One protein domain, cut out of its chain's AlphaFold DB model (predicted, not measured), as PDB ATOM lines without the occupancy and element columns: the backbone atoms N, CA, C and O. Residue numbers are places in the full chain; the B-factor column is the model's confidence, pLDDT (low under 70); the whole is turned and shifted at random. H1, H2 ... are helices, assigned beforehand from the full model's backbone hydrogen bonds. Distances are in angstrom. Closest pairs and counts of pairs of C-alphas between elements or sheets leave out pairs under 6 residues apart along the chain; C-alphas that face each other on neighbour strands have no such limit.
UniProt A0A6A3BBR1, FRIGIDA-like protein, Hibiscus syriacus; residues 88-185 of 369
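Overview. This is residues 88 to 185 of the 369 residues of the protein "FRIGIDA-like protein" of Hibiscus syriacus (UniProt A0A6A3BBR1). One long helix, H5, is the spine of this all-helix domain; H2, H3 and H4 pack on it, and H1 covers H2 and H3 away from H5. Residues 150 to 156 and 180 to 185 stick out at opposite ends. The 98 printed residues, with five named helices and no named strand, are compact, with a radius of gyration of the C-alphas of 14.0 A, spanning 48 by 27 by 22 A.

Arrangement. H5, residues 156 to 180, touches H3, residues 114 to 128, with residues 170 to 178 alone; their closest C-alphas, Pro 125 and Cys 174, are 5.0 A apart. H4, residues 134 to 140, forms a hairpin with H5 at a shallow tilt of 26 degrees. H2, residues 103 to 112, and H1, residues 92 to 99, form another. O i to N i+4 pairs are within hydrogen-bond range throughout H1, H2, H4 and H5, and 7 of 11 in H3.

Along the chain. H5, 36.2 A long, runs from C-alpha 156 (24.882, 11.119, 2.361) to C-alpha 180 (46.788, 11.278, 31.229).

Size, cuts and confidence. The printed part has no cut. The H4 to H5 link is long. Residues 148 to 158 have pLDDT under 70.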
ATOM      1  N   VAL A  88      45.370  27.140  22.879       75.06
ATOM      2  CA  VAL A  88      44.702  26.999  21.576       75.06
ATOM      3  C   VAL A  88      45.112  28.189  20.700       75.06
ATOM      4  O   VAL A  88      44.913  29.339  21.101       75.06
ATOM      5  N   LYS A  89      45.745  27.932  19.549       75.56
ATOM      6  CA  LYS A  89      46.311  28.983  18.680       75.56
ATOM      7  C   LYS A  89      45.467  29.208  17.434       75.56
ATOM      8  O   LYS A  89      45.255  30.356  17.053       75.56
ATOM      9  N   SER A  90      44.993  28.133  16.811       81.44
ATOM     10  CA  SER A  90      44.412  28.182  15.467       81.44
ATOM     11  C   SER A  90      42.886  28.219  15.488       81.44
ATOM     12  O   SER A  90      42.277  28.739  14.553       81.44
ATOM     13  N   TYR A  91      42.259  27.693  16.546       86.69
ATOM     14  CA  TYR A  91      40.804  27.544  16.619       86.69
ATOM     15  C   TYR A  91      40.205  28.171  17.886       86.69
ATOM     16  O   TYR A  91      39.706  27.451  18.753       86.69
ATOM     17  N   PRO A  92      40.173  29.513  18.003       90.00
ATOM     18  CA  PRO A  92      39.578  30.185  19.161       90.00
ATOM     19  C   PRO A  92      38.093  29.840  19.354       90.00
ATOM     20  O   PRO A  92      37.592  29.892  20.473       90.00
ATOM     21  N   GLN A  93      37.385  29.423  18.293       93.44
ATOM     22  CA  GLN A  93      36.006  28.949  18.417       93.44
ATOM     23  C   GLN A  93      35.883  27.676  19.271       93.44
ATOM     24  O   GLN A  93      34.857  27.514  19.920       93.44
ATOM     25  N   LEU A  94      36.897  26.795  19.312       94.25
ATOM     26  CA  LEU A  94      36.862  25.605  20.175       94.25
ATOM     27  C   LEU A  94      36.783  25.996  21.650       94.25
ATOM     28  O   LEU A  94      35.995  25.417  22.386       94.25
ATOM     29  N   VAL A  95      37.570  26.997  22.056       94.88
ATOM     30  CA  VAL A  95      37.570  27.514  23.431       94.88
ATOM     31  C   VAL A  95      36.184  28.019  23.799       94.88
ATOM     32  O   VAL A  95      35.639  27.595  24.813       94.88
ATOM     33  N   LYS A  96      35.585  28.843  22.932       96.44
ATOM     34  CA  LYS A  96      34.241  29.383  23.150       96.44
ATOM     35  C   LYS A  96      33.191  28.274  23.301       96.44
ATOM     36  O   LYS A  96      32.414  28.298  24.245       96.44
ATOM     37  N   LEU A  97      33.193  27.288  22.399       97.69
ATOM     38  CA  LEU A  97      32.251  26.161  22.447       97.69
ATOM     39  C   LEU A  97      32.416  25.330  23.730       97.69
ATOM     40  O   LEU A  97      31.428  24.884  24.306       97.69
ATOM     41  N   CYS A  98      33.653  25.141  24.198       97.50
ATOM     42  CA  CYS A  98      33.930  24.461  25.461       97.50
ATOM     43  C   CYS A  98      33.463  25.277  26.678       97.50
ATOM     44  O   CYS A  98      32.817  24.714  27.558       97.50
ATOM     45  N   GLU A  99      33.735  26.586  26.718       96.81
ATOM     46  CA  GLU A  99      33.284  27.494  27.789       96.81
ATOM     47  C   GLU A  99      31.755  27.541  27.903       96.81
ATOM     48  O   GLU A  99      31.210  27.509  29.007       96.81
ATOM     49  N   GLU A 100      31.059  27.565  26.763       97.62
ATOM     50  CA  GLU A 100      29.594  27.574  26.678       97.62
ATOM     51  C   GLU A 100      28.962  26.194  26.936       97.62
ATOM     52  O   GLU A 100      27.737  26.088  26.986       97.62
ATOM     53  N   MET A 101      29.774  25.142  27.126       97.56
ATOM     54  CA  MET A 101      29.332  23.744  27.229       97.56
ATOM     55  C   MET A 101      28.483  23.285  26.019       97.56
ATOM     56  O   MET A 101      27.606  22.432  26.144       97.56
ATOM     57  N   ASP A 102      28.747  23.831  24.828       97.62
ATOM     58  CA  ASP A 102      27.983  23.561  23.604       97.62
ATOM     59  C   ASP A 102      28.509  22.310  22.873       97.62
ATOM     60  O   ASP A 102      29.323  22.387  21.941       97.62
ATOM     61  N   TYR A 103      28.050  21.126  23.296       95.81
ATOM     62  CA  TYR A 103      28.456  19.863  22.667       95.81
ATOM     63  C   TYR A 103      27.965  19.734  21.216       95.81
ATOM     64  O   TYR A 103      28.685  19.178  20.381       95.81
ATOM     65  N   GLU A 104      26.778  20.251  20.884       95.31
ATOM     66  CA  GLU A 104      26.224  20.187  19.524       95.31
ATOM     67  C   GLU A 104      27.038  21.063  18.563       95.31
ATOM     68  O   GLU A 104      27.429  20.627  17.468       95.31
ATOM     69  N   GLY A 105      27.355  22.287  18.986       96.06
ATOM     70  CA  GLY A 105      28.236  23.196  18.267       96.06
ATOM     71  C   GLY A 105      29.637  22.618  18.104       96.06
ATOM     72  O   GLY A 105      30.188  22.675  16.999       96.06
ATOM     73  N   LEU A 106      30.183  21.968  19.139       95.81
ATOM     74  CA  LEU A 106      31.475  21.277  19.076       95.81
ATOM     75  C   LEU A 106      31.467  20.133  18.051       95.81
ATOM     76  O   LEU A 106      32.347  20.068  17.180       95.81
ATOM     77  N   GLN A 107      30.446  19.271  18.079       94.06
ATOM     78  CA  GLN A 107      30.277  18.196  17.096       94.06
ATOM     79  C   GLN A 107      30.195  18.740  15.661       94.06
ATOM     80  O   GLN A 107      30.833  18.208  14.737       94.06
ATOM     81  N   LYS A 108      29.416  19.811  15.461       93.12
ATOM     82  CA  LYS A 108      29.235  20.467  14.161       93.12
ATOM     83  C   LYS A 108      30.524  21.126  13.679       93.12
ATOM     84  O   LYS A 108      30.885  20.975  12.510       93.12
ATOM     85  N   PHE A 109      31.243  21.806  14.564       94.88
ATOM     86  CA  PHE A 109      32.510  22.459  14.253       94.88
ATOM     87  C   PHE A 109      33.557  21.448  13.778       94.88
ATOM     88  O   PHE A 109      34.145  21.628  12.709       94.88
ATOM     89  N   ILE A 110      33.727  20.344  14.509       94.19
ATOM     90  CA  ILE A 110      34.624  19.248  14.116       94.19
ATOM     91  C   ILE A 110      34.200  18.666  12.762       94.19
ATOM     92  O   ILE A 110      35.024  18.467  11.865       94.19
ATOM     93  N   SER A 111      32.898  18.440  12.580       89.69
ATOM     94  CA  SER A 111      32.346  17.880  11.344       89.69
ATOM     95  C   SER A 111      32.549  18.783  10.125       89.69
ATOM     96  O   SER A 111      32.724  18.266   9.021       89.69
ATOM     97  N   ASN A 112      32.566  20.103  10.306       90.56
ATOM     98  CA  ASN A 112      32.838  21.069   9.238       90.56
ATOM     99  C   ASN A 112      34.336  21.168   8.903       90.56
ATOM    100  O   ASN A 112      34.700  21.495   7.776       90.56
ATOM    101  N   ASN A 113      35.209  20.816   9.848       91.31
ATOM    102  CA  ASN A 113      36.662  20.943   9.734       91.31
ATOM    103  C   ASN A 113      37.378  19.596   9.498       91.31
ATOM    104  O   ASN A 113      38.545  19.428   9.848       91.31
ATOM    105  N   ARG A 114      36.718  18.632   8.835       88.38
ATOM    106  CA  ARG A 114      37.238  17.263   8.588       88.38
ATOM    107  C   ARG A 114      38.619  17.191   7.921       88.38
ATOM    108  O   ARG A 114      39.314  16.193   8.080       88.38
ATOM    109  N   LYS A 115      39.019  18.210   7.153       90.81
ATOM    110  CA  LYS A 115      40.347  18.260   6.508       90.81
ATOM    111  C   LYS A 115      41.478  18.567   7.496       90.81
ATOM    112  O   LYS A 115      42.616  18.212   7.227       90.81
ATOM    113  N   ASN A 116      41.145  19.166   8.637       91.69
ATOM    114  CA  ASN A 116      42.093  19.654   9.633       91.69
ATOM    115  C   ASN A 116      42.043  18.831  10.932       91.69
ATOM    116  O   ASN A 116      42.453  19.313  11.982       91.69
ATOM    117  N   LEU A 117      41.539  17.589  10.891       90.88
ATOM    118  CA  LEU A 117      41.345  16.768  12.096       90.88
ATOM    119  C   LEU A 117      42.636  16.533  12.888       90.88
ATOM    120  O   LEU A 117      42.566  16.446  14.105       90.88
ATOM    121  N   ALA A 118      43.794  16.441  12.230       91.56
ATOM    122  CA  ALA A 118      45.073  16.288  12.926       91.56
ATOM    123  C   ALA A 118      45.373  17.500  13.827       91.56
ATOM    124  O   ALA A 118      45.580  17.325  15.020       91.56
ATOM    125  N   ALA A 119      45.271  18.716  13.282       92.19
ATOM    126  CA  ALA A 119      45.451  19.951  14.044       92.19
ATOM    127  C   ALA A 119      44.377  20.115  15.133       92.19
ATOM    128  O   ALA A 119      44.672  20.512  16.255       92.19
ATOM    129  N   LEU A 120      43.124  19.747  14.834       93.50
ATOM    130  CA  LEU A 120      42.056  19.769  15.833       93.50
ATOM    131  C   LEU A 120      42.343  18.824  17.004       93.50
ATOM    132  O   LEU A 120      42.140  19.218  18.146       93.50
ATOM    133  N   LYS A 121      42.837  17.605  16.750       92.88
ATOM    134  CA  LYS A 121      43.196  16.651  17.814       92.88
ATOM    135  C   LYS A 121      44.278  17.186  18.756       92.88
ATOM    136  O   LYS A 121      44.299  16.789  19.912       92.88
ATOM    137  N   GLU A 122      45.149  18.073  18.283       92.88
ATOM    138  CA  GLU A 122      46.185  18.701  19.110       92.88
ATOM    139  C   GLU A 122      45.638  19.855  19.965       92.88
ATOM    140  O   GLU A 122      46.105  20.054  21.083       92.88
ATOM    141  N   GLU A 123      44.641  20.602  19.474       94.31
ATOM    142  CA  GLU A 123      44.084  21.767  20.182       94.31
ATOM    143  C   GLU A 123      42.884  21.435  21.087       94.31
ATOM    144  O   GLU A 123      42.717  22.065  22.134       94.31
ATOM    145  N   ILE A 124      42.063  20.437  20.731       96.19
ATOM    146  CA  ILE A 124      40.850  20.064  21.480       96.19
ATOM    147  C   ILE A 124      41.136  19.730  22.951       96.19
ATOM    148  O   ILE A 124      40.407  20.255  23.790       96.19
ATOM    149  N   PRO A 125      42.154  18.926  23.324       95.62
ATOM    150  CA  PRO A 125      42.416  18.635  24.735       95.62
ATOM    151  C   PRO A 125      42.631  19.893  25.584       95.62
ATOM    152  O   PRO A 125      42.231  19.941  26.746       95.62
ATOM    153  N   TRP A 126      43.234  20.930  25.002       93.62
ATOM    154  CA  TRP A 126      43.487  22.196  25.688       93.62
ATOM    155  C   TRP A 126      42.252  23.093  25.711       93.62
ATOM    156  O   TRP A 126      41.999  23.726  26.731       93.62
ATOM    157  N   ALA A 127      41.455  23.104  24.639       96.12
ATOM    158  CA  ALA A 127      40.148  23.762  24.638       96.12
ATOM    159  C   ALA A 127      39.213  23.143  25.687       96.12
ATOM    160  O   ALA A 127      38.547  23.861  26.420       96.12
ATOM    161  N   LEU A 128      39.228  21.816  25.842       96.62
ATOM    162  CA  LEU A 128      38.422  21.124  26.846       96.62
ATOM    163  C   LEU A 128      38.698  21.631  28.267       96.62
ATOM    164  O   LEU A 128      37.767  21.664  29.059       96.62
ATOM    165  N   LYS A 129      39.915  22.092  28.594       93.38
ATOM    166  CA  LYS A 129      40.231  22.650  29.926       93.38
ATOM    167  C   LYS A 129      39.435  23.909  30.281       93.38
ATOM    168  O   LYS A 129      39.352  24.231  31.462       93.38
ATOM    169  N   THR A 130      38.901  24.635  29.297       94.75
ATOM    170  CA  THR A 130      38.110  25.851  29.545       94.75
ATOM    171  C   THR A 130      36.639  25.546  29.821       94.75
ATOM    172  O   THR A 130      35.912  26.421  30.280       94.75
ATOM    173  N   ALA A 131      36.200  24.305  29.584       96.44
ATOM    174  CA  ALA A 131      34.855  23.869  29.919       96.44
ATOM    175  C   ALA A 131      34.659  23.776  31.435       96.44
ATOM    176  O   ALA A 131      35.530  23.292  32.159       96.44
ATOM    177  N   ALA A 132      33.469  24.154  31.910       95.00
ATOM    178  CA  ALA A 132      33.108  24.032  33.322       95.00
ATOM    179  C   ALA A 132      33.147  22.570  33.811       95.00
ATOM    180  O   ALA A 132      33.502  22.298  34.956       95.00
ATOM    181  N   SER A 133      32.802  21.621  32.935       96.19
ATOM    182  CA  SER A 133      32.983  20.188  33.172       96.19
ATOM    183  C   SER A 133      33.389  19.490  31.867       96.19
ATOM    184  O   SER A 133      32.524  19.120  31.068       96.19
ATOM    185  N   PRO A 134      34.698  19.282  31.630       96.94
ATOM    186  CA  PRO A 134      35.189  18.712  30.373       96.94
ATOM    187  C   PRO A 134      34.667  17.293  30.132       96.94
ATOM    188  O   PRO A 134      34.292  16.930  29.021       96.94
ATOM    189  N   ALA A 135      34.600  16.494  31.195       97.62
ATOM    190  CA  ALA A 135      34.111  15.127  31.139       97.62
ATOM    191  C   ALA A 135      32.615  15.051  30.819       97.62
ATOM    192  O   ALA A 135      32.213  14.264  29.962       97.62
ATOM    193  N   ARG A 136      31.800  15.907  31.447       97.81
ATOM    194  CA  ARG A 136      30.367  15.988  31.152       97.81
ATOM    195  C   ARG A 136      30.110  16.452  29.723       97.81
ATOM    196  O   ARG A 136      29.321  15.819  29.035       97.81
ATOM    197  N   LEU A 137      30.827  17.478  29.258       98.38
ATOM    198  CA  LEU A 137      30.736  17.956  27.875       98.38
ATOM    199  C   LEU A 137      30.994  16.823  26.870       98.38
ATOM    200  O   LEU A 137      30.275  16.666  25.884       98.38
ATOM    201  N   VAL A 138      32.017  16.003  27.129       98.31
ATOM    202  CA  VAL A 138      32.347  14.863  26.269       98.31
ATOM    203  C   VAL A 138      31.300  13.751  26.365       98.31
ATOM    204  O   VAL A 138      30.970  13.190  25.323       98.31
ATOM    205  N   LEU A 139      30.728  13.462  27.540       97.69
ATOM    206  CA  LEU A 139      29.607  12.514  27.654       97.69
ATOM    207  C   LEU A 139      28.373  12.979  26.880       97.69
ATOM    208  O   LEU A 139      27.799  12.198  26.127       97.69
ATOM    209  N   GLU A 140      27.991  14.247  27.021       97.38
ATOM    210  CA  GLU A 140      26.854  14.830  26.298       97.38
ATOM    211  C   GLU A 140      27.106  14.795  24.779       97.38
ATOM    212  O   GLU A 140      26.215  14.464  23.999       97.38
ATOM    213  N   SER A 141      28.364  14.952  24.347       96.69
ATOM    214  CA  SER A 141      28.758  14.778  22.942       96.69
ATOM    215  C   SER A 141      28.613  13.346  22.396       96.69
ATOM    216  O   SER A 141      28.825  13.130  21.199       96.69
ATOM    217  N   LEU A 142      28.275  12.354  23.223       96.62
ATOM    218  CA  LEU A 142      27.938  11.002  22.764       96.62
ATOM    219  C   LEU A 142      26.473  10.886  22.337       96.62
ATOM    220  O   LEU A 142      26.077   9.876  21.738       96.62
ATOM    221  N   GLU A 143      25.665  11.911  22.605       92.31
ATOM    222  CA  GLU A 143      24.290  11.945  22.151       92.31
ATOM    223  C   GLU A 143      24.214  11.816  20.623       92.31
ATOM    224  O   GLU A 143      24.978  12.404  19.856       92.31
ATOM    225  N   GLY A 144      23.269  10.991  20.165       87.94
ATOM    226  CA  GLY A 144      23.068  10.735  18.744       87.94
ATOM    227  C   GLY A 144      23.945   9.624  18.165       87.94
ATOM    228  O   GLY A 144      23.675   9.199  17.041       87.94
ATOM    229  N   PHE A 145      24.912   9.071  18.912       91.44
ATOM    230  CA  PHE A 145      25.835   8.038  18.409       91.44
ATOM    231  C   PHE A 145      25.119   6.826  17.777       91.44
ATOM    232  O   PHE A 145      25.530   6.311  16.728       91.44
ATOM    233  N   TYR A 146      24.015   6.394  18.397       85.12
ATOM    234  CA  TYR A 146      23.157   5.305  17.920       85.12
ATOM    235  C   TYR A 146      21.788   5.761  17.402       85.12
ATOM    236  O   TYR A 146      20.963   4.892  17.113       85.12
ATOM    237  N   ARG A 147      21.511   7.072  17.263       79.94
ATOM    238  CA  ARG A 147      20.203   7.526  16.752       79.94
ATOM    239  C   ARG A 147      19.941   6.870  15.394       79.94
ATOM    240  O   ARG A 147      20.705   7.025  14.440       79.94
ATOM    241  N   SER A 148      18.866   6.088  15.342       59.19
ATOM    242  CA  SER A 148      18.366   5.493  14.114       59.19
ATOM    243  C   SER A 148      17.419   6.494  13.476       59.19
ATOM    244  O   SER A 148      16.259   6.595  13.863       59.19
ATOM    245  N   GLU A 149      17.919   7.292  12.538       52.66
ATOM    246  CA  GLU A 149      17.013   8.039  11.672       52.66
ATOM    247  C   GLU A 149      16.436   7.097  10.615       52.66
ATOM    248  O   GLU A 149      17.156   6.268  10.053       52.66
ATOM    249  N   VAL A 150      15.129   7.237  10.372       52.47
ATOM    250  CA  VAL A 150      14.350   6.482   9.380       52.47
ATOM    251  C   VAL A 150      15.131   6.387   8.057       52.47
ATOM    252  O   VAL A 150      15.665   7.411   7.604       52.47
ATOM    253  N   PRO A 151      15.217   5.198   7.424       47.66
ATOM    254  CA  PRO A 151      15.968   5.039   6.190       47.66
ATOM    255  C   PRO A 151      15.296   5.849   5.080       47.66
ATOM    256  O   PRO A 151      14.295   5.434   4.509       47.66
ATOM    257  N   ASN A 152      15.870   7.006   4.751       48.09
ATOM    258  CA  ASN A 152      15.619   7.648   3.468       48.09
ATOM    259  C   ASN A 152      16.835   7.370   2.585       48.09
ATOM    260  O   ASN A 152      17.967   7.474   3.050       48.09
ATOM    261  N   ALA A 153      16.568   7.035   1.326       51.88
ATOM    262  CA  ALA A 153      17.450   6.378   0.358       51.88
ATOM    263  C   ALA A 153      18.717   7.146  -0.102       51.88
ATOM    264  O   ALA A 153      19.224   6.871  -1.185       51.88
ATOM    265  N   ASP A 154      19.241   8.103   0.671       54.81
ATOM    266  CA  ASP A 154      20.396   8.921   0.277       54.81
ATOM    267  C   ASP A 154      21.667   8.544   1.066       54.81
ATOM    268  O   ASP A 154      21.741   8.718   2.285       54.81
ATOM    269  N   GLY A 155      22.703   8.075   0.359       56.31
ATOM    270  CA  GLY A 155      23.993   7.642   0.926       56.31
ATOM    271  C   GLY A 155      24.781   8.745   1.651       56.31
ATOM    272  O   GLY A 155      25.735   8.463   2.381       56.31
ATOM    273  N   LYS A 156      24.366  10.014   1.530       59.72
ATOM    274  CA  LYS A 156      24.882  11.119   2.361       59.72
ATOM    275  C   LYS A 156      24.611  10.921   3.858       59.72
ATOM    276  O   LYS A 156      25.400  11.398   4.679       59.72
ATOM    277  N   LYS A 157      23.537  10.216   4.231       59.38
ATOM    278  CA  LYS A 157      23.130  10.037   5.635       59.38
ATOM    279  C   LYS A 157      24.055   9.095   6.405       59.38
ATOM    280  O   LYS A 157      24.450   9.414   7.527       59.38
ATOM    281  N   ASP A 158      24.507   8.016   5.771       65.69
ATOM    282  CA  ASP A 158      25.464   7.081   6.376       65.69
ATOM    283  C   ASP A 158      26.826   7.741   6.610       65.69
ATOM    284  O   ASP A 158      27.446   7.564   7.662       65.69
ATOM    285  N   SER A 159      27.264   8.606   5.686       73.75
ATOM    286  CA  SER A 159      28.483   9.398   5.879       73.75
ATOM    287  C   SER A 159      28.381  10.351   7.071       73.75
ATOM    288  O   SER A 159      29.401  10.586   7.725       73.75
ATOM    289  N   ASN A 160      27.201  10.914   7.347       80.50
ATOM    290  CA  ASN A 160      27.012  11.804   8.489       80.50
ATOM    291  C   ASN A 160      27.093  11.030   9.810       80.50
ATOM    292  O   ASN A 160      27.840  11.425  10.701       80.50
ATOM    293  N   ARG A 161      26.431   9.868   9.890       82.94
ATOM    294  CA  ARG A 161      26.489   8.973  11.060       82.94
ATOM    295  C   ARG A 161      27.910   8.494  11.350       82.94
ATOM    296  O   ARG A 161      28.384   8.585  12.480       82.94
ATOM    297  N   LEU A 162      28.628   8.032  10.325       87.31
ATOM    298  CA  LEU A 162      30.033   7.636  10.461       87.31
ATOM    299  C   LEU A 162      30.941   8.826  10.816       87.31
ATOM    300  O   LEU A 162      31.995   8.629  11.418       87.31
ATOM    301  N   GLY A 163      30.573  10.043  10.409       89.75
ATOM    302  CA  GLY A 163      31.236  11.280  10.819       89.75
ATOM    303  C   GLY A 163      31.053  11.541  12.312       89.75
ATOM    304  O   GLY A 163      32.047  11.651  13.022       89.75
ATOM    305  N   LEU A 164      29.805  11.530  12.788       91.19
ATOM    306  CA  LEU A 164      29.462  11.719  14.198       91.19
ATOM    307  C   LEU A 164      30.188  10.711  15.094       91.19
ATOM    308  O   LEU A 164      30.863  11.105  16.036       91.19
ATOM    309  N   ARG A 165      30.157   9.421  14.747       93.00
ATOM    310  CA  ARG A 165      30.849   8.381  15.526       93.00
ATOM    311  C   ARG A 165      32.354   8.619  15.634       93.00
ATOM    312  O   ARG A 165      32.929   8.416  16.698       93.00
ATOM    313  N   ARG A 166      33.001   9.059  14.547       93.25
ATOM    314  CA  ARG A 166      34.426   9.432  14.573       93.25
ATOM    315  C   ARG A 166      34.671  10.647  15.465       93.25
ATOM    316  O   ARG A 166      35.676  10.660  16.164       93.25
ATOM    317  N   THR A 167      33.769  11.625  15.448       95.06
ATOM    318  CA  THR A 167      33.832  12.802  16.321       95.06
ATOM    319  C   THR A 167      33.711  12.413  17.793       95.06
ATOM    320  O   THR A 167      34.574  12.799  18.571       95.06
ATOM    321  N   CYS A 168      32.726  11.590  18.164       96.75
ATOM    322  CA  CYS A 168      32.557  11.097  19.536       96.75
ATOM    323  C   CYS A 168      33.810  10.361  20.034       96.75
ATOM    324  O   CYS A 168      34.319  10.655  21.110       96.75
ATOM    325  N   ILE A 169      34.347   9.441  19.221       95.75
ATOM    326  CA  ILE A 169      35.593   8.725  19.532       95.75
ATOM    327  C   ILE A 169      36.744   9.708  19.739       95.75
ATOM    328  O   ILE A 169      37.438   9.635  20.744       95.75
ATOM    329  N   MET A 170      36.919  10.659  18.822       95.69
ATOM    330  CA  MET A 170      37.982  11.653  18.915       95.69
ATOM    331  C   MET A 170      37.869  12.514  20.176       95.69
ATOM    332  O   MET A 170      38.890  12.812  20.786       95.69
ATOM    333  N   LEU A 171      36.659  12.912  20.570       97.75
ATOM    334  CA  LEU A 171      36.437  13.694  21.787       97.75
ATOM    335  C   LEU A 171      36.797  12.893  23.042       97.75
ATOM    336  O   LEU A 171      37.488  13.422  23.910       97.75
ATOM    337  N   MET A 172      36.419  11.613  23.103       97.94
ATOM    338  CA  MET A 172      36.838  10.732  24.197       97.94
ATOM    339  C   MET A 172      38.357  10.520  24.218       97.94
ATOM    340  O   MET A 172      38.959  10.622  25.278       97.94
ATOM    341  N   GLU A 173      39.000  10.312  23.065       96.12
ATOM    342  CA  GLU A 173      40.467  10.218  22.968       96.12
ATOM    343  C   GLU A 173      41.161  11.501  23.452       96.12
ATOM    344  O   GLU A 173      42.160  11.436  24.167       96.12
ATOM    345  N   CYS A 174      40.633  12.672  23.080       96.69
ATOM    346  CA  CYS A 174      41.169  13.964  23.512       96.69
ATOM    347  C   CYS A 174      40.997  14.167  25.020       96.69
ATOM    348  O   CYS A 174      41.899  14.695  25.670       96.69
ATOM    349  N   LEU A 175      39.871  13.718  25.584       97.38
ATOM    350  CA  LEU A 175      39.667  13.709  27.028       97.38
ATOM    351  C   LEU A 175      40.633  12.744  27.715       97.38
ATOM    352  O   LEU A 175      41.276  13.146  28.676       97.38
ATOM    353  N   SER A 176      40.808  11.516  27.215       95.56
ATOM    354  CA  SER A 176      41.800  10.580  27.763       95.56
ATOM    355  C   SER A 176      43.199  11.181  27.754       95.56
ATOM    356  O   SER A 176      43.883  11.129  28.770       95.56
ATOM    357  N   PHE A 177      43.602  11.808  26.644       94.69
ATOM    358  CA  PHE A 177      44.885  12.502  26.558       94.69
ATOM    359  C   PHE A 177      44.996  13.613  27.605       94.69
ATOM    360  O   PHE A 177      46.010  13.708  28.294       94.69
ATOM    361  N   LEU A 178      43.957  14.437  27.766       93.94
ATOM    362  CA  LEU A 178      43.923  15.462  28.806       93.94
ATOM    363  C   LEU A 178      44.102  14.844  30.203       93.94
ATOM    364  O   LEU A 178      44.935  15.325  30.966       93.94
ATOM    365  N   LEU A 179      43.370  13.771  30.515       93.19
ATOM    366  CA  LEU A 179      43.417  13.089  31.812       93.19
ATOM    367  C   LEU A 179      44.782  12.444  32.089       93.19
ATOM    368  O   LEU A 179      45.265  12.524  33.213       93.19
ATOM    369  N   SER A 180      45.444  11.864  31.082       90.88
ATOM    370  CA  SER A 180      46.788  11.278  31.229       90.88
ATOM    371  C   SER A 180      47.877  12.300  31.571       90.88
ATOM    372  O   SER A 180      48.945  11.911  32.033       90.88
ATOM    373  N   ASN A 181      47.623  13.593  31.351       89.06
ATOM    374  CA  ASN A 181      48.540  14.683  31.695       89.06
ATOM    375  C   ASN A 181      48.246  15.312  33.071       89.06
ATOM    376  O   ASN A 181      48.862  16.318  33.427       89.06
ATOM    377  N   LEU A 182      47.287  14.771  33.824       89.44
ATOM    378  CA  LEU A 182      46.897  15.264  35.142       89.44
ATOM    379  C   LEU A 182      47.313  14.284  36.240       89.44
ATOM    380  O   LEU A 182      47.471  13.088  36.007       89.44
ATOM    381  N   ASP A 183      47.470  14.795  37.459       90.50
ATOM    382  CA  ASP A 183      47.645  13.950  38.634       90.50
ATOM    383  C   ASP A 183      46.330  13.241  39.013       90.50
ATOM    384  O   ASP A 183      45.229  13.677  38.664       90.50
ATOM    385  N   THR A 184      46.435  12.147  39.769       86.38
ATOM    386  CA  THR A 184      45.291  11.305  40.148       86.38
ATOM    387  C   THR A 184      44.187  12.067  40.888       86.38
ATOM    388  O   THR A 184      43.008  11.752  40.712       86.38
ATOM    389  N   VAL A 185      44.538  13.071  41.703       86.62
ATOM    390  CA  VAL A 185      43.552  13.865  42.455       86.62
ATOM    391  C   VAL A 185      42.749  14.729  41.489       86.62
ATOM    392  O   VAL A 185      41.517  14.727  41.540       86.62
TER     393      VAL A 185